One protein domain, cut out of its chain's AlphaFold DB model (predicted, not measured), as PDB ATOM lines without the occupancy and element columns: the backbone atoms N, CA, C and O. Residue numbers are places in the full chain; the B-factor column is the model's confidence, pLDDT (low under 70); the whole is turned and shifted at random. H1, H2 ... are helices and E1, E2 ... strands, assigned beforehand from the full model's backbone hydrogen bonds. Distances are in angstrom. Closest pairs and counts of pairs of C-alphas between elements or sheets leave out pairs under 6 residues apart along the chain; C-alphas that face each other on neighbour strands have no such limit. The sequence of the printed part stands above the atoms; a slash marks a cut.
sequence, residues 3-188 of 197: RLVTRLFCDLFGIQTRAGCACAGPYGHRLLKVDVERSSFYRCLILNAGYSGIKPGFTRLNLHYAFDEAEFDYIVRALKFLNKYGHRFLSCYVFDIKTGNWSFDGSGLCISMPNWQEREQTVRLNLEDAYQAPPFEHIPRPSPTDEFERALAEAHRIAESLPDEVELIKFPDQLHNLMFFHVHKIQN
ATOM      1  N   ARG A   3     230.184 168.657 184.376       93.44
ATOM      2  CA  ARG A   3     229.263 168.417 185.505       93.44
ATOM      3  C   ARG A   3     228.540 169.673 185.979       93.44
ATOM      4  O   ARG A   3     227.405 169.545 186.411       93.44
ATOM      5  N   LEU A   4     229.147 170.858 185.852       94.12
ATOM      6  CA  LEU A   4     228.449 172.108 186.161       94.12
ATOM      7  C   LEU A   4     227.314 172.336 185.166       94.12
ATOM      8  O   LEU A   4     226.193 172.582 185.576       94.12
ATOM      9  N   VAL A   5     227.581 172.184 183.866       94.56
ATOM     10  CA  VAL A   5     226.547 172.332 182.828       94.56
ATOM     11  C   VAL A   5     225.401 171.350 183.070       94.56
ATOM     12  O   VAL A   5     224.237 171.739 183.035       94.56
ATOM     13  N   THR A   6     225.718 170.089 183.381       94.44
ATOM     14  CA  THR A   6     224.699 169.094 183.734       94.44
ATOM     15  C   THR A   6     223.906 169.478 184.969       94.44
ATOM     16  O   THR A   6     222.685 169.333 184.970       94.44
ATOM     17  N   ARG A   7     224.587 169.992 185.995       92.12
ATOM     18  CA  ARG A   7     223.945 170.457 187.216       92.12
ATOM     19  C   ARG A   7     222.997 171.618 186.926       92.12
ATOM     20  O   ARG A   7     221.844 171.527 187.295       92.12
ATOM     21  N   LEU A   8     223.415 172.626 186.165       93.62
ATOM     22  CA  LEU A   8     222.563 173.767 185.810       93.62
ATOM     23  C   LEU A   8     221.327 173.362 184.990       93.62
ATOM     24  O   LEU A   8     220.240 173.868 185.251       93.62
ATOM     25  N   PHE A   9     221.460 172.428 184.042       94.88
ATOM     26  CA  PHE A   9     220.305 171.886 183.312       94.88
ATOM     27  C   PHE A   9     219.280 171.230 184.242       94.88
ATOM     28  O   PHE A   9     218.080 171.476 184.119       94.88
ATOM     29  N   CYS A  10     219.756 170.409 185.175       91.62
ATOM     30  CA  CYS A  10     218.910 169.764 186.170       91.62
ATOM     31  C   CYS A  10     218.282 170.801 187.110       91.62
ATOM     32  O   CYS A  10     217.088 170.746 187.405       91.62
ATOM     33  N   ASP A  11     219.086 171.758 187.558       88.62
ATOM     34  CA  ASP A  11     218.733 172.634 188.658       88.62
ATOM     35  C   ASP A  11     217.741 173.724 188.255       88.62
ATOM     36  O   ASP A  11     216.798 173.998 188.997       88.62
ATOM     37  N   LEU A  12     217.946 174.316 187.077       90.25
ATOM     38  CA  LEU A  12     217.131 175.413 186.552       90.25
ATOM     39  C   LEU A  12     215.934 174.916 185.745       90.25
ATOM     40  O   LEU A  12     214.862 175.506 185.803       90.25
ATOM     41  N   PHE A  13     216.125 173.835 184.985       92.62
ATOM     42  CA  PHE A  13     215.176 173.425 183.950       92.62
ATOM     43  C   PHE A  13     214.576 172.037 184.179       92.62
ATOM     44  O   PHE A  13     213.694 171.623 183.428       92.62
ATOM     45  N   GLY A  14     215.062 171.282 185.172       90.62
ATOM     46  CA  GLY A  14     214.656 169.890 185.384       90.62
ATOM     47  C   GLY A  14     215.145 168.927 184.294       90.62
ATOM     48  O   GLY A  14     214.763 167.757 184.291       90.62
ATOM     49  N   ILE A  15     216.010 169.382 183.381       92.19
ATOM     50  CA  ILE A  15     216.483 168.587 182.244       92.19
ATOM     51  C   ILE A  15     217.634 167.690 182.700       92.19
ATOM     52  O   ILE A  15     218.723 168.148 183.053       92.19
ATOM     53  N   GLN A  16     217.416 166.380 182.641       91.31
ATOM     54  CA  GLN A  16     218.423 165.393 183.018       91.31
ATOM     55  C   GLN A  16     219.414 165.167 181.873       91.31
ATOM     56  O   GLN A  16     219.120 164.501 180.879       91.31
ATOM     57  N   THR A  17     220.626 165.696 182.024       92.88
ATOM     58  CA  THR A  17     221.743 165.434 181.104       92.88
ATOM     59  C   THR A  17     222.789 164.541 181.758       92.88
ATOM     60  O   THR A  17     222.757 164.290 182.962       92.88
ATOM     61  N   ARG A  18     223.737 164.027 180.967       91.12
ATOM     62  CA  ARG A  18     224.844 163.221 181.498       91.12
ATOM     63  C   ARG A  18     226.176 163.888 181.206       91.12
ATOM     64  O   ARG A  18     226.516 164.110 180.046       91.12
ATOM     65  N   ALA A  19     226.947 164.153 182.253       90.12
ATOM     66  CA  ALA A  19     228.343 164.542 182.135       90.12
ATOM     67  C   ALA A  19     229.225 163.288 182.132       90.12
ATOM     68  O   ALA A  19     229.142 162.463 183.041       90.12
ATOM     69  N   GLY A  20     230.079 163.155 181.122       82.06
ATOM     70  CA  GLY A  20     231.057 162.074 181.018       82.06
ATOM     71  C   GLY A  20     232.478 162.620 180.998       82.06
ATOM     72  O   GLY A  20     232.721 163.691 180.441       82.06
ATOM     73  N   CYS A  21     233.424 161.878 181.575       75.69
ATOM     74  CA  CYS A  21     234.833 162.139 181.309       75.69
ATOM     75  C   CYS A  21     235.154 161.768 179.856       75.69
ATOM     76  O   CYS A  21     234.693 160.752 179.336       75.69
ATOM     77  N   ALA A  22     236.008 162.558 179.222       65.81
ATOM     78  CA  ALA A  22     236.741 162.195 178.024       65.81
ATOM     79  C   ALA A  22     237.861 161.228 178.438       65.81
ATOM     80  O   ALA A  22     239.046 161.538 178.364       65.81
ATOM     81  N   CYS A  23     237.489 160.074 178.983       54.50
ATOM     82  CA  CYS A  23     238.449 159.089 179.444       54.50
ATOM     83  C   CYS A  23     239.049 158.357 178.228       54.50
ATOM     84  O   CYS A  23     238.363 157.575 177.580       54.50
ATOM     85  N   ALA A  24     240.320 158.648 177.923       55.38
ATOM     86  CA  ALA A  24     241.230 157.864 177.074       55.38
ATOM     87  C   ALA A  24     240.694 157.404 175.700       55.38
ATOM     88  O   ALA A  24     241.010 156.317 175.222       55.38
ATOM     89  N   GLY A  25     239.922 158.256 175.025       67.94
ATOM     90  CA  GLY A  25     239.705 158.143 173.587       67.94
ATOM     91  C   GLY A  25     240.724 159.024 172.860       67.94
ATOM     92  O   GLY A  25     240.761 160.222 173.149       67.94
ATOM     93  N   PRO A  26     241.502 158.520 171.889       75.25
ATOM     94  CA  PRO A  26     242.403 159.338 171.064       75.25
ATOM     95  C   PRO A  26     241.741 160.602 170.486       75.25
ATOM     96  O   PRO A  26     242.391 161.628 170.293       75.25
ATOM     97  N   TYR A  27     240.420 160.559 170.276       81.62
ATOM     98  CA  TYR A  27     239.614 161.703 169.860       81.62
ATOM     99  C   TYR A  27     239.607 162.862 170.868       81.62
ATOM    100  O   TYR A  27     239.804 164.007 170.472       81.62
ATOM    101  N   GLY A  28     239.425 162.591 172.166       81.25
ATOM    102  CA  GLY A  28     239.409 163.635 173.196       81.25
ATOM    103  C   GLY A  28     240.759 164.342 173.307       81.25
ATOM    104  O   GLY A  28     240.809 165.567 173.365       81.25
ATOM    105  N   HIS A  29     241.852 163.573 173.238       84.62
ATOM    106  CA  HIS A  29     243.208 164.127 173.220       84.62
ATOM    107  C   HIS A  29     243.445 164.988 171.978       84.62
ATOM    108  O   HIS A  29     243.953 166.100 172.089       84.62
ATOM    109  N   ARG A  30     243.024 164.519 170.797       84.69
ATOM    110  CA  ARG A  30     243.163 165.278 169.551       84.69
ATOM    111  C   ARG A  30     242.346 166.570 169.561       84.69
ATOM    112  O   ARG A  30     242.860 167.608 169.159       84.69
ATOM    113  N   LEU A  31     241.098 166.514 170.025       85.88
ATOM    114  CA  LEU A  31     240.194 167.664 170.054       85.88
ATOM    115  C   LEU A  31     240.682 168.748 171.021       85.88
ATOM    116  O   LEU A  31     240.674 169.927 170.682       85.88
ATOM    117  N   LEU A  32     241.139 168.342 172.207       84.06
ATOM    118  CA  LEU A  32     241.613 169.249 173.254       84.06
ATOM    119  C   LEU A  32     243.117 169.548 173.161       84.06
ATOM    120  O   LEU A  32     243.655 170.233 174.026       84.06
ATOM    121  N   LYS A  33     243.794 169.039 172.121       86.44
ATOM    122  CA  LYS A  33     245.245 169.170 171.911       86.44
ATOM    123  C   LYS A  33     246.048 168.780 173.164       86.44
ATOM    124  O   LYS A  33     246.918 169.518 173.624       86.44
ATOM    125  N   VAL A  34     245.710 167.629 173.743       85.75
ATOM    126  CA  VAL A  34     246.432 167.030 174.873       85.75
ATOM    127  C   VAL A  34     247.573 166.191 174.307       85.75
ATOM    128  O   VAL A  34     247.338 165.132 173.724       85.75
ATOM    129  N   ASP A  35     248.794 166.694 174.458       87.38
ATOM    130  CA  ASP A  35     250.039 165.997 174.131       87.38
ATOM    131  C   ASP A  35     250.431 164.985 175.230       87.38
ATOM    132  O   ASP A  35     249.695 164.744 176.196       87.38
ATOM    133  N   VAL A  36     251.572 164.321 175.041       87.12
ATOM    134  CA  VAL A  36     252.056 163.257 175.933       87.12
ATOM    135  C   VAL A  36     252.429 163.823 177.302       87.12
ATOM    136  O   VAL A  36     252.160 163.196 178.333       87.12
ATOM    137  N   GLU A  37     252.993 165.025 177.316       86.94
ATOM    138  CA  GLU A  37     253.401 165.768 178.498       86.94
ATOM    139  C   GLU A  37     252.175 166.132 179.347       86.94
ATOM    140  O   GLU A  37     252.079 165.723 180.508       86.94
ATOM    141  N   ARG A  38     251.167 166.789 178.754       86.62
ATOM    142  CA  ARG A  38     249.897 167.127 179.420       86.62
ATOM    143  C   ARG A  38     249.163 165.881 179.891       86.62
ATOM    144  O   ARG A  38     248.623 165.866 180.995       86.62
ATOM    145  N   SER A  39     249.150 164.816 179.086       86.69
ATOM    146  CA  SER A  39     248.526 163.545 179.470       86.69
ATOM    147  C   SER A  39     249.201 162.918 180.692       86.69
ATOM    148  O   SER A  39     248.520 162.428 181.598       86.69
ATOM    149  N   SER A  40     250.531 162.962 180.754       87.25
ATOM    150  CA  SER A  40     251.289 162.460 181.901       87.25
ATOM    151  C   SER A  40     251.069 163.324 183.140       87.25
ATOM    152  O   SER A  40     250.927 162.782 184.237       87.25
ATOM    153  N   PHE A  41     250.930 164.640 182.970       86.19
ATOM    154  CA  PHE A  41     250.637 165.550 184.074       86.19
ATOM    155  C   PHE A  41     249.224 165.342 184.645       86.19
ATOM    156  O   PHE A  41     249.066 165.223 185.862       86.19
ATOM    157  N   TYR A  42     248.212 165.142 183.786       87.44
ATOM    158  CA  TYR A  42     246.886 164.683 184.221       87.44
ATOM    159  C   TYR A  42     246.982 163.402 185.050       87.44
ATOM    160  O   TYR A  42     246.376 163.307 186.116       87.44
ATOM    161  N   ARG A  43     247.755 162.414 184.578       87.69
ATOM    162  CA  ARG A  43     247.940 161.142 185.286       87.69
ATOM    163  C   ARG A  43     248.568 161.355 186.666       87.69
ATOM    164  O   ARG A  43     248.075 160.761 187.619       87.69
ATOM    165  N   CYS A  44     249.580 162.216 186.785       87.56
ATOM    166  CA  CYS A  44     250.211 162.526 188.069       87.56
ATOM    167  C   CYS A  44     249.214 163.125 189.063       87.56
ATOM    168  O   CYS A  44     249.021 162.579 190.144       87.56
ATOM    169  N   LEU A  45     248.511 164.192 188.680       87.38
ATOM    170  CA  LEU A  45     247.558 164.866 189.568       87.38
ATOM    171  C   LEU A  45     246.380 163.964 189.958       87.38
ATOM    172  O   LEU A  45     245.899 163.999 191.088       87.38
ATOM    173  N   ILE A  46     245.912 163.125 189.035       88.81
ATOM    174  CA  ILE A  46     244.808 162.204 189.307       88.81
ATOM    175  C   ILE A  46     245.236 161.090 190.268       88.81
ATOM    176  O   ILE A  46     244.466 160.768 191.170       88.81
ATOM    177  N   LEU A  47     246.411 160.485 190.067       87.94
ATOM    178  CA  LEU A  47     246.864 159.341 190.865       87.94
ATOM    179  C   LEU A  47     247.481 159.763 192.201       87.94
ATOM    180  O   LEU A  47     247.197 159.136 193.216       87.94
ATOM    181  N   ASN A  48     248.290 160.823 192.205       87.00
ATOM    182  CA  ASN A  48     249.082 161.216 193.369       87.00
ATOM    183  C   ASN A  48     248.328 162.218 194.252       87.00
ATOM    184  O   ASN A  48     248.266 162.038 195.463       87.00
ATOM    185  N   ALA A  49     247.705 163.241 193.652       84.25
ATOM    186  CA  ALA A  49     246.932 164.251 194.388       84.25
ATOM    187  C   ALA A  49     245.443 163.879 194.553       84.25
ATOM    188  O   ALA A  49     244.706 164.499 195.323       84.25
ATOM    189  N   GLY A  50     244.964 162.857 193.831       89.12
ATOM    190  CA  GLY A  50     243.560 162.437 193.856       89.12
ATOM    191  C   GLY A  50     242.610 163.419 193.162       89.12
ATOM    192  O   GLY A  50     241.400 163.362 193.382       89.12
ATOM    193  N   TYR A  51     243.122 164.329 192.332       90.44
ATOM    194  CA  TYR A  51     242.347 165.400 191.700       90.44
ATOM    195  C   TYR A  51     241.573 164.889 190.484       90.44
ATOM    196  O   TYR A  51     241.896 165.193 189.339       90.44
ATOM    197  N   SER A  52     240.533 164.075 190.693       89.62
ATOM    198  CA  SER A  52     239.762 163.519 189.572       89.62
ATOM    199  C   SER A  52     238.887 164.536 188.843       89.62
ATOM    200  O   SER A  52     238.498 164.267 187.707       89.62
ATOM    201  N   GLY A  53     238.600 165.685 189.452       89.44
ATOM    202  CA  GLY A  53     237.770 166.737 188.874       89.44
ATOM    203  C   GLY A  53     238.404 167.490 187.710       89.44
ATOM    204  O   GLY A  53     237.689 168.106 186.930       89.44
ATOM    205  N   ILE A  54     239.723 167.404 187.536       88.75
ATOM    206  CA  ILE A  54     240.410 168.047 186.405       88.75
ATOM    207  C   ILE A  54     240.214 167.281 185.092       88.75
ATOM    208  O   ILE A  54     240.628 167.754 184.038       88.75
ATOM    209  N   LYS A  55     239.637 166.071 185.139       87.56
ATOM    210  CA  LYS A  55     239.478 165.229 183.954       87.56
ATOM    211  C   LYS A  55     238.645 165.970 182.896       87.56
ATOM    212  O   LYS A  55     237.503 166.339 183.185       87.56
ATOM    213  N   PRO A  56     239.161 166.137 181.664       86.94
ATOM    214  CA  PRO A  56     238.369 166.676 180.572       86.94
ATOM    215  C   PRO A  56     237.138 165.825 180.310       86.94
ATOM    216  O   PRO A  56     237.120 164.631 180.610       86.94
ATOM    217  N   GLY A  57     236.093 166.436 179.759       87.94
ATOM    218  CA  GLY A  57     234.829 165.756 179.536       87.94
ATOM    219  C   GLY A  57     233.798 166.590 178.801       87.94
ATOM    220  O   GLY A  57     234.001 167.773 178.535       87.94
ATOM    221  N   PHE A  58     232.677 165.945 178.500       89.00
ATOM    222  CA  PHE A  58     231.588 166.514 177.717       89.00
ATOM    223  C   PHE A  58     230.255 166.298 178.426       89.00
ATOM    224  O   PHE A  58     230.053 165.297 179.119       89.00
ATOM    225  N   THR A  59     229.334 167.233 178.221       92.56
ATOM    226  CA  THR A  59     227.929 167.070 178.597       92.56
ATOM    227  C   THR A  59     227.161 166.555 177.393       92.56
ATOM    228  O   THR A  59     227.238 167.138 176.315       92.56
ATOM    229  N   ARG A  60     226.421 165.460 177.570       91.75
ATOM    230  CA  ARG A  60     225.571 164.875 176.535       91.75
ATOM    231  C   ARG A  60     224.115 165.246 176.786       91.75
ATOM    232  O   ARG A  60     223.536 164.851 177.801       91.75
ATOM    233  N   LEU A  61     223.546 165.958 175.824       91.50
ATOM    234  CA  LEU A  61     222.121 166.239 175.709       91.50
ATOM    235  C   LEU A  61     221.530 165.251 174.696       91.50
ATOM    236  O   LEU A  61     222.097 165.078 173.620       91.50
ATOM    237  N   ASN A  62     220.447 164.556 175.052       90.25
ATOM    238  CA  ASN A  62     219.787 163.601 174.158       90.25
ATOM    239  C   ASN A  62     218.439 164.175 173.733       90.25
ATOM    240  O   ASN A  62     217.684 164.643 174.580       90.25
ATOM    241  N   LEU A  63     218.145 164.091 172.442       90.81
ATOM    242  CA  LEU A  63     216.868 164.485 171.867       90.81
ATOM    243  C   LEU A  63     216.162 163.210 171.423       90.81
ATOM    244  O   LEU A  63     216.669 162.489 170.562       90.81
ATOM    245  N   HIS A  64     215.056 162.883 172.084       91.75
ATOM    246  CA  HIS A  64     214.287 161.691 171.769       91.75
ATOM    247  C   HIS A  64     213.291 162.005 170.650       91.75
ATOM    248  O   HIS A  64     212.717 163.086 170.618       91.75
ATOM    249  N   TYR A  65     213.053 161.053 169.746       93.31
ATOM    250  CA  TYR A  65     212.152 161.248 168.599       93.31
ATOM    251  C   TYR A  65     210.684 161.460 169.000       93.31
ATOM    252  O   TYR A  65     209.883 161.889 168.182       93.31
ATOM    253  N   ALA A  66     210.333 161.092 170.233       95.06
ATOM    254  CA  ALA A  66     208.986 161.237 170.777       95.06
ATOM    255  C   ALA A  66     208.732 162.617 171.399       95.06
ATOM    256  O   ALA A  66     207.628 162.834 171.881       95.06
ATOM    257  N   PHE A  67     209.738 163.498 171.433       93.38
ATOM    258  CA  PHE A  67     209.527 164.855 171.915       93.38
ATOM    259  C   PHE A  67     208.635 165.630 170.958       93.38
ATOM    260  O   PHE A  67     208.815 165.555 169.738       93.38
ATOM    261  N   ASP A  68     207.699 166.380 171.522       94.06
ATOM    262  CA  ASP A  68     206.943 167.356 170.756       94.06
ATOM    263  C   ASP A  68     207.781 168.620 170.477       94.06
ATOM    264  O   ASP A  68     208.923 168.783 170.929       94.06
ATOM    265  N   GLU A  69     207.229 169.517 169.662       94.88
ATOM    266  CA  GLU A  69     207.921 170.745 169.266       94.88
ATOM    267  C   GLU A  69     208.153 171.696 170.451       94.88
ATOM    268  O   GLU A  69     209.184 172.369 170.499       94.88
ATOM    269  N   ALA A  70     207.250 171.716 171.438       94.88
ATOM    270  CA  ALA A  70     207.367 172.574 172.613       94.88
ATOM    271  C   ALA A  70     208.469 172.078 173.564       94.88
ATOM    272  O   ALA A  70     209.267 172.876 174.056       94.88
ATOM    273  N   GLU A  71     208.564 170.767 173.785       94.81
ATOM    274  CA  GLU A  71     209.640 170.123 174.540       94.81
ATOM    275  C   GLU A  71     210.999 170.361 173.874       94.81
ATOM    276  O   GLU A  71     211.983 170.704 174.539       94.81
ATOM    277  N   PHE A  72     211.063 170.217 172.547       95.25
ATOM    278  CA  PHE A  72     212.280 170.485 171.789       95.25
ATOM    279  C   PHE A  72     212.710 171.956 171.895       95.25
ATOM    280  O   PHE A  72     213.876 172.231 172.203       95.25
ATOM    281  N   ASP A  73     211.788 172.901 171.682       95.88
ATOM    282  CA  ASP A  73     212.064 174.338 171.805       95.88
ATOM    283  C   ASP A  73     212.538 174.697 173.218       95.88
ATOM    284  O   ASP A  73     213.547 175.391 173.377       95.88
ATOM    285  N   TYR A  74     211.895 174.144 174.249       96.50
ATOM    286  CA  TYR A  74     212.295 174.335 175.639       96.50
ATOM    287  C   TYR A  74     213.747 173.906 175.888       96.50
ATOM    288  O   TYR A  74     214.541 174.679 176.434       96.50
ATOM    289  N   ILE A  75     214.139 172.716 175.420       96.12
ATOM    290  CA  ILE A  75     215.513 172.210 175.558       96.12
ATOM    291  C   ILE A  75     216.515 173.130 174.839       96.12
ATOM    292  O   ILE A  75     217.580 173.450 175.382       96.12
ATOM    293  N   VAL A  76     216.190 173.587 173.626       96.31
ATOM    294  CA  VAL A  76     217.051 174.490 172.844       96.31
ATOM    295  C   VAL A  76     217.178 175.860 173.516       96.31
ATOM    296  O   VAL A  76     218.277 176.424 173.563       96.31
ATOM    297  N   ARG A  77     216.090 176.403 174.068       97.56
ATOM    298  CA  ARG A  77     216.091 177.676 174.803       97.56
ATOM    299  C   ARG A  77     216.878 177.577 176.103       97.56
ATOM    300  O   ARG A  77     217.681 178.471 176.371       97.56
ATOM    301  N   ALA A  78     216.754 176.477 176.842       97.06
ATOM    302  CA  ALA A  78     217.573 176.204 178.021       97.06
ATOM    303  C   ALA A  78     219.074 176.149 177.672       97.06
ATOM    304  O   ALA A  78     219.901 176.756 178.355       97.06
ATOM    305  N   LEU A  79     219.446 175.499 176.562       96.88
ATOM    306  CA  LEU A  79     220.833 175.478 176.087       96.88
ATOM    307  C   LEU A  79     221.346 176.883 175.731       96.88
ATOM    308  O   LEU A  79     222.444 177.260 176.145       96.88
ATOM    309  N   LYS A  80     220.557 177.669 174.986       97.62
ATOM    310  CA  LYS A  80     220.895 179.063 174.639       97.62
ATOM    311  C   LYS A  80     221.074 179.921 175.889       97.62
ATOM    312  O   LYS A  80     222.023 180.701 175.957       97.62
ATOM    313  N   PHE A  81     220.202 179.744 176.878       97.44
ATOM    314  CA  PHE A  81     220.301 180.415 178.165       97.44
ATOM    315  C   PHE A  81     221.623 180.085 178.864       97.44
ATOM    316  O   PHE A  81     222.366 180.999 179.215       97.44
ATOM    317  N   LEU A  82     221.965 178.801 179.013       95.69
ATOM    318  CA  LEU A  82     223.208 178.399 179.683       95.69
ATOM    319  C   LEU A  82     224.453 178.898 178.951       95.69
ATOM    320  O   LEU A  82     225.426 179.271 179.599       95.69
ATOM    321  N   ASN A  83     224.422 178.950 177.621       95.19
ATOM    322  CA  ASN A  83     225.528 179.498 176.841       95.19
ATOM    323  C   ASN A  83     225.739 181.003 177.091       95.19
ATOM    324  O   ASN A  83     226.867 181.479 177.024       95.19
ATOM    325  N   LYS A  84     224.665 181.750 177.374       95.62
ATOM    326  CA  LYS A  84     224.720 183.202 177.597       95.62
ATOM    327  C   LYS A  84     224.954 183.586 179.060       95.62
ATOM    328  O   LYS A  84     225.655 184.556 179.318       95.62
ATOM    329  N   TYR A  85     224.349 182.862 179.998       95.00
ATOM    330  CA  TYR A  85     224.289 183.242 181.413       95.00
ATOM    331  C   TYR A  85     224.942 182.229 182.357       95.00
ATOM    332  O   TYR A  85     225.079 182.506 183.546       95.00
ATOM    333  N   GLY A  86     225.358 181.057 181.868       92.94
ATOM    334  CA  GLY A  86     225.858 179.968 182.712       92.94
ATOM    335  C   GLY A  86     227.085 180.331 183.555       92.94
ATOM    336  O   GLY A  86     227.251 179.779 184.641       92.94
ATOM    337  N   HIS A  87     227.924 181.273 183.104       92.94
ATOM    338  CA  HIS A  87     229.086 181.748 183.868       92.94
ATOM    339  C   HIS A  87     228.688 182.484 185.147       92.94
ATOM    340  O   HIS A  87     229.377 182.342 186.155       92.94
ATOM    341  N   ARG A  88     227.560 183.201 185.142       92.19
ATOM    342  CA  ARG A  88     227.071 183.955 186.308       92.19
ATOM    343  C   ARG A  88     226.743 183.044 187.482       92.19
ATOM    344  O   ARG A  88     226.962 183.399 188.631       92.19
ATOM    345  N   PHE A  89     226.300 181.822 187.193       91.88
ATOM    346  CA  PHE A  89     225.983 180.832 188.217       91.88
ATOM    347  C   PHE A  89     227.221 180.268 188.923       91.88
ATOM    348  O   PHE A  89     227.065 179.615 189.948       91.88
ATOM    349  N   LEU A  90     228.449 180.529 188.454       92.19
ATOM    350  CA  LEU A  90     229.664 180.085 189.152       92.19
ATOM    351  C   LEU A  90     229.721 180.583 190.602       92.19
ATOM    352  O   LEU A  90     230.280 179.890 191.449       92.19
ATOM    353  N   SER A  91     229.122 181.740 190.905       89.56
ATOM    354  CA  SER A  91     229.074 182.281 192.265       89.56
ATOM    355  C   SER A  91     228.249 181.435 193.239       89.56
ATOM    356  O   SER A  91     228.521 181.484 194.437       89.56
ATOM    357  N   CYS A  92     227.288 180.659 192.729       89.25
ATOM    358  CA  CYS A  92     226.353 179.833 193.499       89.25
ATOM    359  C   CYS A  92     226.896 178.439 193.855       89.25
ATOM    360  O   CYS A  92     226.292 177.730 194.659       89.25
ATOM    361  N   TYR A  93     227.980 177.991 193.215       91.44
ATOM    362  CA  TYR A  93     228.457 176.612 193.343       91.44
ATOM    363  C   TYR A  93     229.913 176.546 193.802       91.44
ATOM    364  O   TYR A  93     230.762 177.336 193.394       91.44
ATOM    365  N   VAL A  94     230.209 175.525 194.602       92.25
ATOM    366  CA  VAL A  94     231.557 175.122 194.999       92.25
ATOM    367  C   VAL A  94     231.973 173.904 194.190       92.25
ATOM    368  O   VAL A  94     231.253 172.906 194.116       92.25
ATOM    369  N   PHE A  95     233.157 173.978 193.590       94.88
ATOM    370  CA  PHE A  95     233.770 172.873 192.872       94.88
ATOM    371  C   PHE A  95     234.630 172.016 193.801       94.88
ATOM    372  O   PHE A  95     235.540 172.513 194.460       94.88
ATOM    373  N   ASP A  96     234.402 170.708 193.813       93.50
ATOM    374  CA  ASP A  96     235.287 169.748 194.465       93.50
ATOM    375  C   ASP A  96     236.303 169.199 193.465       93.50
ATOM    376  O   ASP A  96     235.956 168.418 192.576       93.50
ATOM    377  N   ILE A  97     237.575 169.563 193.624       91.94
ATOM    378  CA  ILE A  97     238.627 169.115 192.707       91.94
ATOM    379  C   ILE A  97     238.916 167.613 192.819       91.94
ATOM    380  O   ILE A  97     239.341 166.995 191.840       91.94
ATOM    381  N   LYS A  98     238.657 166.990 193.978       91.31
ATOM    382  CA  LYS A  98     238.904 165.556 194.164       91.31
ATOM    383  C   LYS A  98     237.871 164.717 193.438       91.31
ATOM    384  O   LYS A  98     238.236 163.764 192.757       91.31
ATOM    385  N   THR A  99     236.596 165.082 193.526       90.75
ATOM    386  CA  THR A  99     235.512 164.300 192.911       90.75
ATOM    387  C   THR A  99     235.114 164.803 191.526       90.75
ATOM    388  O   THR A  99     234.680 164.004 190.694       90.75
ATOM    389  N   GLY A 100     235.264 166.100 191.257       90.81
ATOM    390  CA  GLY A 100     234.727 166.810 190.093       90.81
ATOM    391  C   GLY A 100     233.295 167.320 190.271       90.81
ATOM    392  O   GLY A 100     232.700 167.823 189.313       90.81
ATOM    393  N   ASN A 101     232.708 167.137 191.454       91.75
ATOM    394  CA  ASN A 101     231.331 167.528 191.725       91.75
ATOM    395  C   ASN A 101     231.198 169.035 191.932       91.75
ATOM    396  O   ASN A 101     232.137 169.714 192.337       91.75
ATOM    397  N   TRP A 102     230.004 169.532 191.627       92.31
ATOM    398  CA  TRP A 102     229.601 170.908 191.873       92.31
ATOM    399  C   TRP A 102     228.417 170.856 192.825       92.31
ATOM    400  O   TRP A 102     227.388 170.261 192.497       92.31
ATOM    401  N   SER A 103     228.600 171.423 194.005       89.00
ATOM    402  CA  SER A 103     227.587 171.506 195.052       89.00
ATOM    403  C   SER A 103     227.214 172.959 195.265       89.00
ATOM    404  O   SER A 103     228.035 173.849 195.055       89.00
ATOM    405  N   PHE A 104     225.967 173.199 195.648       86.31
ATOM    406  CA  PHE A 104     225.532 174.541 195.994       86.31
ATOM    407  C   PHE A 104     226.317 175.036 197.215       86.31
ATOM    408  O   PHE A 104     226.651 174.249 198.098       86.31
ATOM    409  N   ASP A 105     226.655 176.319 197.251       79.38
ATOM    410  CA  ASP A 105     227.505 176.872 198.307       79.38
ATOM    411  C   ASP A 105     226.742 177.280 199.578       79.38
ATOM    412  O   ASP A 105     227.354 177.667 200.572       79.38
ATOM    413  N   GLY A 106     225.409 177.205 199.543       70.38
ATOM    414  CA  GLY A 106     224.529 177.600 200.643       70.38
ATOM    415  C   GLY A 106     224.463 179.113 200.871       70.38
ATOM    416  O   GLY A 106     223.818 179.551 201.823       70.38
ATOM    417  N   SER A 107     225.118 179.919 200.030       62.56
ATOM    418  CA  SER A 107     225.163 181.370 200.169       62.56
ATOM    419  C   SER A 107     223.901 182.033 199.620       62.56
ATOM    420  O   SER A 107     223.214 181.534 198.725       62.56
ATOM    421  N   GLY A 108     223.585 183.197 200.187       58.94
ATOM    422  CA  GLY A 108     222.282 183.827 200.026       58.94
ATOM    423  C   GLY A 108     221.914 184.299 198.618       58.94
ATOM    424  O   GLY A 108     220.740 184.545 198.347       58.94
ATOM    425  N   LEU A 109     222.900 184.409 197.721       61.31
ATOM    426  CA  LEU A 109     222.727 185.009 196.395       61.31
ATOM    427  C   LEU A 109     221.737 184.245 195.509       61.31
ATOM    428  O   LEU A 109     221.126 184.842 194.631       61.31
ATOM    429  N   CYS A 110     221.574 182.942 195.741       61.09
ATOM    430  CA  CYS A 110     220.748 182.079 194.898       61.09
ATOM    431  C   CYS A 110     219.661 181.352 195.721       61.09
ATOM    432  O   CYS A 110     219.124 180.342 195.275       61.09
ATOM    433  N   ILE A 111     219.298 181.892 196.901       55.66
ATOM    434  CA  ILE A 111     218.165 181.430 197.742       55.66
ATOM    435  C   ILE A 111     216.836 181.484 196.975       55.66
ATOM    436  O   ILE A 111     215.919 180.723 197.268       55.66
ATOM    437  N   SER A 112     216.728 182.372 195.985       55.06
ATOM    438  CA  SER A 112     215.556 182.494 195.118       55.06
ATOM    439  C   SER A 112     215.346 181.301 194.185       55.06
ATOM    440  O   SER A 112     214.273 181.204 193.601       55.06
ATOM    441  N   MET A 113     216.320 180.393 194.049       58.12
ATOM    442  CA  MET A 113     216.125 179.158 193.298       58.12
ATOM    443  C   MET A 113     215.052 178.294 194.003       58.12
ATOM    444  O   MET A 113     215.209 177.984 195.188       58.12
ATOM    445  N   PRO A 114     213.984 177.848 193.318       52.97
ATOM    446  CA  PRO A 114     212.878 177.145 193.969       52.97
ATOM    447  C   PRO A 114     213.308 175.843 194.674       52.97
ATOM    448  O   PRO A 114     213.892 174.951 194.057       52.97
ATOM    449  N   ASN A 115     212.957 175.715 195.959       52.06
ATOM    450  CA  ASN A 115     212.976 174.486 196.774       52.06
ATOM    451  C   ASN A 115     214.345 173.796 196.966       52.06
ATOM    452  O   ASN A 115     214.404 172.596 197.234       52.06
ATOM    453  N   TRP A 116     215.467 174.515 196.871       55.69
ATOM    454  CA  TRP A 116     216.798 173.900 197.023       55.69
ATOM    455  C   TRP A 116     217.116 173.389 198.423       55.69
ATOM    456  O   TRP A 116     217.719 172.326 198.546       55.69
ATOM    457  N   GLN A 117     216.663 174.094 199.464       50.28
ATOM    458  CA  GLN A 117     216.832 173.641 200.851       50.28
ATOM    459  C   GLN A 117     216.128 172.295 201.115       50.28
ATOM    460  O   GLN A 117     216.534 171.559 202.007       50.28
ATOM    461  N   GLU A 118     215.119 171.939 200.311       51.22
ATOM    462  CA  GLU A 118     214.383 170.673 200.421       51.22
ATOM    463  C   GLU A 118     214.931 169.569 199.496       51.22
ATOM    464  O   GLU A 118     214.764 168.388 199.786       51.22
ATOM    465  N   ARG A 119     215.636 169.910 198.404       53.62
ATOM    466  CA  ARG A 119     216.148 168.937 197.411       53.62
ATOM    467  C   ARG A 119     217.351 168.109 197.878       53.62
ATOM    468  O   ARG A 119     217.634 167.080 197.271       53.62
ATOM    469  N   GLU A 120     218.037 168.521 198.943       52.38
ATOM    470  CA  GLU A 120     219.047 167.697 199.633       52.38
ATOM    471  C   GLU A 120     218.465 166.876 200.793       52.38
ATOM    472  O   GLU A 120     219.208 166.311 201.596       52.38
ATOM    473  N   GLN A 121     217.137 166.734 200.884       54.34
ATOM    474  CA  GLN A 121     216.583 165.673 201.714       54.34
ATOM    475  C   GLN A 121     217.014 164.329 201.132       54.34
ATOM    476  O   GLN A 121     216.622 163.940 200.033       54.34
ATOM    477  N   THR A 122     217.846 163.610 201.885       56.97
ATOM    478  CA  THR A 122     218.164 162.212 201.618       56.97
ATOM    479  C   THR A 122     216.854 161.443 201.517       56.97
ATOM    480  O   THR A 122     216.235 161.146 202.539       56.97
ATOM    481  N   VAL A 123     216.420 161.133 200.293       65.75
ATOM    482  CA  VAL A 123     215.260 160.272 200.064       65.75
ATOM    483  C   VAL A 123     215.603 158.921 200.679       65.75
ATOM    484  O   VAL A 123     216.448 158.182 200.169       65.75
ATOM    485  N   ARG A 124     215.001 158.625 201.830       73.81
ATOM    486  CA  ARG A 124     215.145 157.325 202.474       73.81
ATOM    487  C   ARG A 124     214.218 156.368 201.750       73.81
ATOM    488  O   ARG A 124     213.004 156.476 201.850       73.81
ATOM    489  N   LEU A 125     214.807 155.458 200.988       81.88
ATOM    490  CA  LEU A 125     214.077 154.357 200.383       81.88
ATOM    491  C   LEU A 125     213.986 153.245 201.425       81.88
ATOM    492  O   LEU A 125     214.992 152.615 201.751       81.88
ATOM    493  N   ASN A 126     212.794 153.045 201.973       87.88
ATOM    494  CA  ASN A 126     212.502 151.984 202.925       87.88
ATOM    495  C   ASN A 126     211.386 151.087 202.365       87.88
ATOM    496  O   ASN A 126     210.460 151.556 201.702       87.88
ATOM    497  N   LEU A 127     211.530 149.780 202.582       91.31
ATOM    498  CA  LEU A 127     210.625 148.787 202.019       91.31
ATOM    499  C   LEU A 127     209.265 148.799 202.728       91.31
ATOM    500  O   LEU A 127     208.238 148.711 202.061       91.31
ATOM    501  N   GLU A 128     209.244 148.947 204.054       92.00
ATOM    502  CA  GLU A 128     208.014 149.077 204.836       92.00
ATOM    503  C   GLU A 128     207.215 150.325 204.431       92.00
ATOM    504  O   GLU A 128     206.009 150.221 204.207       92.00
ATOM    505  N   ASP A 129     207.881 151.466 204.240       88.88
ATOM    506  CA  ASP A 129     207.262 152.709 203.765       88.88
ATOM    507  C   ASP A 129     206.647 152.525 202.368       88.88
ATOM    508  O   ASP A 129     205.553 153.018 202.096       88.88
ATOM    509  N   ALA A 130     207.309 151.769 201.484       87.44
ATOM    510  CA  ALA A 130     206.780 151.460 200.157       87.44
ATOM    511  C   ALA A 130     205.521 150.574 200.217       87.44
ATOM    512  O   ALA A 130     204.599 150.777 199.429       87.44
ATOM    513  N   TYR A 131     205.454 149.623 201.156       91.44
ATOM    514  CA  TYR A 131     204.256 148.801 201.374       91.44
ATOM    515  C   TYR A 131     203.101 149.576 202.014       91.44
ATOM    516  O   TYR A 131     201.942 149.234 201.786       91.44
ATOM    517  N   GLN A 132     203.406 150.596 202.818       92.44
ATOM    518  CA  GLN A 132     202.418 151.442 203.494       92.44
ATOM    519  C   GLN A 132     202.044 152.696 202.692       92.44
ATOM    520  O   GLN A 132     201.206 153.479 203.142       92.44
ATOM    521  N   ALA A 133     202.653 152.900 201.520       88.69
ATOM    522  CA  ALA A 133     202.417 154.078 200.705       88.69
ATOM    523  C   ALA A 133     200.925 154.194 200.337       88.69
ATOM    524  O   ALA A 133     200.309 153.203 199.925       88.69
ATOM    525  N   PRO A 134     200.326 155.392 200.467       89.12
ATOM    526  CA  PRO A 134     198.948 155.594 200.052       89.12
ATOM    527  C   PRO A 134     198.813 155.344 198.540       89.12
ATOM    528  O   PRO A 134     199.789 155.507 197.796       89.12
ATOM    529  N   PRO A 135     197.613 154.972 198.055       89.50
ATOM    530  CA  PRO A 135     197.348 154.885 196.627       89.50
ATOM    531  C   PRO A 135     197.790 156.160 195.910       89.50
ATOM    532  O   PRO A 135     197.576 157.267 196.402       89.50
ATOM    533  N   PHE A 136     198.414 156.000 194.743       88.12
ATOM    534  CA  PHE A 136     198.834 157.144 193.948       88.12
ATOM    535  C   PHE A 136     197.610 157.961 193.523       88.12
ATOM    536  O   PHE A 136     196.758 157.478 192.775       88.12
ATOM    537  N   GLU A 137     197.555 159.214 193.964       89.31
ATOM    538  CA  GLU A 137     196.571 160.180 193.497       89.31
ATOM    539  C   GLU A 137     197.175 161.030 192.384       89.31
ATOM    540  O   GLU A 137     198.211 161.681 192.542       89.31
ATOM    541  N   HIS A 138     196.512 161.031 191.228       84.69
ATOM    542  CA  HIS A 138     196.913 161.886 190.124       84.69
ATOM    543  C   HIS A 138     196.555 163.342 190.439       84.69
ATOM    544  O   HIS A 138     195.409 163.766 190.286       84.69
ATOM    545  N   ILE A 139     197.557 164.122 190.836       84.38
ATOM    546  CA  ILE A 139     197.426 165.567 191.017       84.38
ATOM    547  C   ILE A 139     197.462 166.229 189.630       84.38
ATOM    548  O   ILE A 139     198.459 166.065 188.917       84.38
ATOM    549  N   PRO A 140     196.413 166.971 189.219       81.00
ATOM    550  CA  PRO A 140     196.421 167.704 187.959       81.00
ATOM    551  C   PRO A 140     197.603 168.671 187.922       81.00
ATOM    552  O   PRO A 140     197.749 169.518 188.806       81.00
ATOM    553  N   ARG A 141     198.455 168.538 186.904       75.56
ATOM    554  CA  ARG A 141     199.567 169.462 186.675       75.56
ATOM    555  C   ARG A 141     199.171 170.538 185.663       75.56
ATOM    556  O   ARG A 141     198.301 170.277 184.828       75.56
ATOM    557  N   PRO A 142     199.776 171.738 185.738       80.56
ATOM    558  CA  PRO A 142     199.651 172.732 184.682       80.56
ATOM    559  C   PRO A 142     200.080 172.165 183.323       80.56
ATOM    560  O   PRO A 142     200.734 171.124 183.242       80.56
ATOM    561  N   SER A 143     199.719 172.872 182.250       88.00
ATOM    562  CA  SER A 143     200.212 172.537 180.915       88.00
ATOM    563  C   SER A 143     201.747 172.506 180.921       88.00
ATOM    564  O   SER A 143     202.352 173.442 181.458       88.00
ATOM    565  N   PRO A 144     202.394 171.496 180.308       87.19
ATOM    566  CA  PRO A 144     203.853 171.439 180.209       87.19
ATOM    567  C   PRO A 144     204.459 172.732 179.650       87.19
ATOM    568  O   PRO A 144     205.460 173.223 180.160       87.19
ATOM    569  N   THR A 145     203.799 173.351 178.667       91.44
ATOM    570  CA  THR A 145     204.241 174.618 178.070       91.44
ATOM    571  C   THR A 145     204.277 175.764 179.082       91.44
ATOM    572  O   THR A 145     205.232 176.540 179.095       91.44
ATOM    573  N   ASP A 146     203.289 175.853 179.976       91.56
ATOM    574  CA  ASP A 146     203.265 176.886 181.017       91.56
ATOM    575  C   ASP A 146     204.384 176.665 182.043       91.56
ATOM    576  O   ASP A 146     204.955 177.623 182.571       91.56
ATOM    577  N   GLU A 147     204.721 175.403 182.332       90.31
ATOM    578  CA  GLU A 147     205.862 175.057 183.185       90.31
ATOM    579  C   GLU A 147     207.194 175.423 182.519       90.31
ATOM    580  O   GLU A 147     208.070 175.983 183.182       90.31
ATOM    581  N   PHE A 148     207.332 175.179 181.212       94.12
ATOM    582  CA  PHE A 148     208.522 175.533 180.435       94.12
ATOM    583  C   PHE A 148     208.773 177.042 180.428       94.12
ATOM    584  O   PHE A 148     209.883 177.487 180.737       94.12
ATOM    585  N   GLU A 149     207.744 177.843 180.141       94.56
ATOM    586  CA  GLU A 149     207.859 179.304 180.157       94.56
ATOM    587  C   GLU A 149     208.170 179.833 181.557       94.56
ATOM    588  O   GLU A 149     209.027 180.705 181.719       94.56
ATOM    589  N   ARG A 150     207.541 179.265 182.593       92.12
ATOM    590  CA  ARG A 150     207.821 179.634 183.983       92.12
ATOM    591  C   ARG A 150     209.269 179.341 184.367       92.12
ATOM    592  O   ARG A 150     209.916 180.205 184.953       92.12
ATOM    593  N   ALA A 151     209.782 178.158 184.033       92.00
ATOM    594  CA  ALA A 151     211.162 177.775 184.323       92.00
ATOM    595  C   ALA A 151     212.166 178.689 183.605       92.00
ATOM    596  O   ALA A 151     213.147 179.132 184.203       92.00
ATOM    597  N   LEU A 152     211.900 179.035 182.341       94.81
ATOM    598  CA  LEU A 152     212.737 179.965 181.585       94.81
ATOM    599  C   LEU A 152     212.700 181.377 182.169       94.81
ATOM    600  O   LEU A 152     213.761 181.976 182.341       94.81
ATOM    601  N   ALA A 153     211.519 181.909 182.482       93.88
ATOM    602  CA  ALA A 153     211.377 183.235 183.080       93.88
ATOM    603  C   ALA A 153     212.101 183.322 184.431       93.88
ATOM    604  O   ALA A 153     212.830 184.279 184.692       93.88
ATOM    605  N   GLU A 154     211.964 182.285 185.256       90.88
ATOM    606  CA  GLU A 154     212.628 182.212 186.551       90.88
ATOM    607  C   GLU A 154     214.151 182.137 186.412       90.88
ATOM    608  O   GLU A 154     214.872 182.880 187.079       90.88
ATOM    609  N   ALA A 155     214.657 181.315 185.489       92.12
ATOM    610  CA  ALA A 155     216.087 181.238 185.218       92.12
ATOM    611  C   ALA A 155     216.661 182.600 184.784       92.12
ATOM    612  O   ALA A 155     217.729 182.988 185.260       92.12
ATOM    613  N   HIS A 156     215.945 183.357 183.941       93.69
ATOM    614  CA  HIS A 156     216.342 184.717 183.550       93.69
ATOM    615  C   HIS A 156     216.368 185.673 184.734       93.69
ATOM    616  O   HIS A 156     217.385 186.332 184.947       93.69
ATOM    617  N   ARG A 157     215.313 185.687 185.551       91.38
ATOM    618  CA  ARG A 157     215.247 186.521 186.755       91.38
ATOM    619  C   ARG A 157     216.429 186.259 187.690       91.38
ATOM    620  O   ARG A 157     217.031 187.198 188.208       91.38
ATOM    621  N   ILE A 158     216.788 184.989 187.886       89.38
ATOM    622  CA  ILE A 158     217.927 184.610 188.728       89.38
ATOM    623  C   ILE A 158     219.240 185.056 188.077       89.38
ATOM    624  O   ILE A 158     220.034 185.723 188.735       89.38
ATOM    625  N   ALA A 159     219.459 184.779 186.791       91.31
ATOM    626  CA  ALA A 159     220.676 185.201 186.093       91.31
ATOM    627  C   ALA A 159     220.896 186.720 186.106       91.31
ATOM    628  O   ALA A 159     222.038 187.168 186.205       91.31
ATOM    629  N   GLU A 160     219.824 187.506 186.014       91.00
ATOM    630  CA  GLU A 160     219.879 188.969 186.083       91.00
ATOM    631  C   GLU A 160     220.188 189.481 187.491       91.00
ATOM    632  O   GLU A 160     220.835 190.516 187.632       91.00
ATOM    633  N   SER A 161     219.780 188.747 188.530       89.06
ATOM    634  CA  SER A 161     220.131 189.075 189.916       89.06
ATOM    635  C   SER A 161     221.584 188.742 190.280       89.06
ATOM    636  O   SER A 161     222.107 189.258 191.269       89.06
ATOM    637  N   LEU A 162     222.242 187.886 189.492       89.12
ATOM    638  CA  LEU A 162     223.626 187.474 189.704       89.12
ATOM    639  C   LEU A 162     224.618 188.441 189.038       89.12
ATOM    640  O   LEU A 162     224.340 188.978 187.957       89.12
ATOM    641  N   PRO A 163     225.809 188.631 189.640       88.25
ATOM    642  CA  PRO A 163     226.849 189.464 189.052       88.25
ATOM    643  C   PRO A 163     227.293 188.897 187.696       88.25
ATOM    644  O   PRO A 163     227.388 187.683 187.514       88.25
ATOM    645  N   ASP A 164     227.562 189.783 186.735       88.25
ATOM    646  CA  ASP A 164     228.071 189.365 185.423       88.25
ATOM    647  C   ASP A 164     229.528 188.908 185.497       88.25
ATOM    648  O   ASP A 164     229.909 187.899 184.908       88.25
ATOM    649  N   GLU A 165     230.329 189.646 186.264       87.94
ATOM    650  CA  GLU A 165     231.720 189.321 186.528       87.94
ATOM    651  C   GLU A 165     231.831 188.554 187.841       87.94
ATOM    652  O   GLU A 165     231.401 189.012 188.901       87.94
ATOM    653  N   VAL A 166     232.423 187.368 187.760       86.69
ATOM    654  CA  VAL A 166     232.663 186.498 188.908       86.69
ATOM    655  C   VAL A 166     234.168 186.394 189.107       86.69
ATOM    656  O   VAL A 166     234.901 186.122 188.157       86.69
ATOM    657  N   GLU A 167     234.642 186.593 190.336       88.69
ATOM    658  CA  GLU A 167     236.065 186.463 190.652       88.69
ATOM    659  C   GLU A 167     236.526 185.018 190.424       88.69
ATOM    660  O   GLU A 167     236.019 184.085 191.041       88.69
ATOM    661  N   LEU A 168     237.471 184.804 189.516       90.56
ATOM    662  CA  LEU A 168     237.925 183.460 189.170       90.56
ATOM    663  C   LEU A 168     239.197 183.097 189.932       90.56
ATOM    664  O   LEU A 168     240.130 183.895 190.034       90.56
ATOM    665  N   ILE A 169     239.271 181.848 190.384       88.25
ATOM    666  CA  ILE A 169     240.482 181.292 190.979       88.25
ATOM    667  C   ILE A 169     241.578 181.232 189.917       88.25
ATOM    668  O   ILE A 169     241.415 180.633 188.849       88.25
ATOM    669  N   LYS A 170     242.728 181.826 190.241       86.06
ATOM    670  CA  LYS A 170     243.946 181.737 189.437       86.06
ATOM    671  C   LYS A 170     244.754 180.532 189.898       86.06
ATOM    672  O   LYS A 170     245.329 180.536 190.983       86.06
ATOM    673  N   PHE A 171     244.765 179.493 189.075       84.88
ATOM    674  CA  PHE A 171     245.601 178.321 189.309       84.88
ATOM    675  C   PHE A 171     247.066 178.617 188.948       84.88
ATOM    676  O   PHE A 171     247.301 179.412 188.038       84.88
ATOM    677  N   PRO A 172     248.045 177.964 189.602       83.94
ATOM    678  CA  PRO A 172     249.444 178.001 189.174       83.94
ATOM    679  C   PRO A 172     249.596 177.528 187.726       83.94
ATOM    680  O   PRO A 172     248.833 176.660 187.300       83.94
ATOM    681  N   ASP A 173     250.602 178.021 186.997       78.75
ATOM    682  CA  ASP A 173     250.786 177.780 185.551       78.75
ATOM    683  C   ASP A 173     250.671 176.306 185.144       78.75
ATOM    684  O   ASP A 173     250.032 175.961 184.146       78.75
ATOM    685  N   GLN A 174     251.239 175.417 185.958       75.19
ATOM    686  CA  GLN A 174     251.204 173.974 185.739       75.19
ATOM    687  C   GLN A 174     249.764 173.435 185.686       75.19
ATOM    688  O   GLN A 174     249.414 172.672 184.788       75.19
ATOM    689  N   LEU A 175     248.908 173.863 186.617       80.31
ATOM    690  CA  LEU A 175     247.508 173.446 186.687       80.31
ATOM    691  C   LEU A 175     246.619 174.280 185.755       80.31
ATOM    692  O   LEU A 175     245.690 173.741 185.160       80.31
ATOM    693  N   HIS A 176     246.924 175.566 185.575       82.00
ATOM    694  CA  HIS A 176     246.200 176.466 184.677       82.00
ATOM    695  C   HIS A 176     246.127 175.903 183.254       82.00
ATOM    696  O   HIS A 176     245.051 175.859 182.666       82.00
ATOM    697  N   ASN A 177     247.240 175.360 182.752       79.62
ATOM    698  CA  ASN A 177     247.317 174.753 181.421       79.62
ATOM    699  C   ASN A 177     246.458 173.486 181.247       79.62
ATOM    700  O   ASN A 177     246.208 173.066 180.116       79.62
ATOM    701  N   LEU A 178     246.011 172.867 182.343       82.06
ATOM    702  CA  LEU A 178     245.109 171.714 182.323       82.06
ATOM    703  C   LEU A 178     243.640 172.098 182.542       82.06
ATOM    704  O   LEU A 178     242.737 171.321 182.233       82.06
ATOM    705  N   MET A 179     243.369 173.284 183.076       85.38
ATOM    706  CA  MET A 179     242.014 173.708 183.397       85.38
ATOM    707  C   MET A 179     241.336 174.301 182.159       85.38
ATOM    708  O   MET A 179     241.568 175.437 181.769       85.38
ATOM    709  N   PHE A 180     240.427 173.536 181.560       85.50
ATOM    710  CA  PHE A 180     239.605 173.955 180.413       85.50
ATOM    711  C   PHE A 180     238.295 174.650 180.837       85.50
ATOM    712  O   PHE A 180     237.344 174.749 180.061       85.50
ATOM    713  N   PHE A 181     238.188 175.055 182.103       90.69
ATOM    714  CA  PHE A 181     236.993 175.670 182.668       90.69
ATOM    715  C   PHE A 181     237.335 176.611 183.818       90.69
ATOM    716  O   PHE A 181     238.362 176.473 184.478       90.69
ATOM    717  N   HIS A 182     236.416 177.534 184.080       91.94
ATOM    718  CA  HIS A 182     236.531 178.514 185.150       91.94
ATOM    719  C   HIS A 182     235.921 178.004 186.457       91.94
ATOM    720  O   HIS A 182     234.957 177.232 186.448       91.94
ATOM    721  N   VAL A 183     236.499 178.443 187.576       92.25
ATOM    722  CA  VAL A 183     236.073 178.101 188.936       92.25
ATOM    723  C   VAL A 183     236.103 179.366 189.786       92.25
ATOM    724  O   VAL A 183     237.086 180.101 189.741       92.25
ATOM    725  N   HIS A 184     235.041 179.597 190.554       91.94
ATOM    726  CA  HIS A 184     234.945 180.702 191.511       91.94
ATOM    727  C   HIS A 184     235.241 180.244 192.944       91.94
ATOM    728  O   HIS A 184     236.081 180.821 193.623       91.94
ATOM    729  N   LYS A 185     234.595 179.159 193.392       91.31
ATOM    730  CA  LYS A 185     234.814 178.536 194.705       91.31
ATOM    731  C   LYS A 185     235.314 177.110 194.525       91.31
ATOM    732  O   LYS A 185     234.761 176.364 193.716       91.31
ATOM    733  N   ILE A 186     236.340 176.728 195.282       91.81
ATOM    734  CA  ILE A 186     236.934 175.389 195.237       91.81
ATOM    735  C   ILE A 186     237.083 174.808 196.640       91.81
ATOM    736  O   ILE A 186     237.381 175.531 197.587       91.81
ATOM    737  N   GLN A 187     236.923 173.495 196.756       91.69
ATOM    738  CA  GLN A 187     237.217 172.735 197.965       91.69
ATOM    739  C   GLN A 187     238.165 171.572 197.668       91.69
ATOM    740  O   GLN A 187     238.315 171.151 196.519       91.69
ATOM    741  N   ASN A 188     238.795 171.051 198.725       87.50
ATOM    742  CA  ASN A 188     239.764 169.950 198.668       87.50
ATOM    743  C   ASN A 188     240.992 170.222 197.778       87.50
ATOM    744  O   ASN A 188     241.598 169.280 197.266       87.50
TER     745      ASN A 188
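What this domain is: This is residues 3 to 188 of the 197 residues of an uncharacterized protein of Candidatus Cloacimonetes bacterium (UniProt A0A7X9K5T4). A short helix, H1, sits in the middle of a loosely built body, with the strand pair E1 and E2 beside its first part, the small sheet E4 E3 E5 along another side, and the long helices H4 and H8, side by side, across its last part. H2, H3 and H9 lie at the end of the body away from H4 and H8, and residues 120 to 143, with H7, stick out as a long loop. The 186 printed residues hold nine named helices and five named strands in the order H1 E1 H2 H3 E2 H4 H5 E3 E4 H6 H7 H8 H9 E5, and the class is mostly helix. The sheet E4 E3 E5 is mixed, and E1 and E2 are antiparallel. The whole is only just loose, close to compact, with a radius of gyration of the C-alphas of 19.5 A and spans of 59 by 43 by 39 A.

Where its parts are: Find C-alpha 3 at (229.263, 168.417, 185.505), where H1 begins; it runs to residue 13, 15.0 A. Next come E1, residues 18 to 21, H2, 26 to 31, H3, 36 to 47, 16.3 A, and E2, 57 to 60. H4, 69 to 85, starts at (207.921, 170.745, 169.266) and is 23.9 A long. Then read H5, 88 to 92, E3, 93 to 96, E4, 102 to 104, H6, 116 to 119, and H7, 127 to 132. H8, 144 to 161, measures 25.9 A; H9, 173 to 176, and E5, 185 to 187, follow, with C-alpha 187 at (237.217, 172.735, 197.965).

How they stand to each other: H1 is on the sheet E4 E3 E5 at a height of 9.5 A, two layers, a helix on one face of a sheet. C-alphas 3 and 19 are the closest of H1 and E1, 5.2 A. H8, with residues 148 to 155 alone, touches H1 at a steep tilt of 61 degrees, closest at C-alphas 151 and 13, 5.9 A. H4 and H8 touch at C-alphas 74 and 148, 6.2 A, a shallow tilt of 6 degrees, the same way. Look at N 20 and O 58, 2.9 A, for E1 and E2; N 94 and O 103, 2.8 A, for the hairpin E3 and E4; and N 95 and O 185, 2.9 A, for parallel E3 and E5. H3 and H9 are near each other; H2 touches no helix. Every O i to N i+4 pair is within hydrogen-bond range in H1, H2, H3, H4, H7 and H8; H5 has 0 of 1, with 1 of 2 O i to N i+3 pairs, and H6 and H9 are too short for such a pair.

The domain as a whole: C-alphas 37 and 135 are the two farthest apart, 59.9 A. The printed part has no cut; the links E4 to H6, H7 to H8 and H8 to H9 are long. Confidence is under 70 at residues 22 to 25 and 107 to 123.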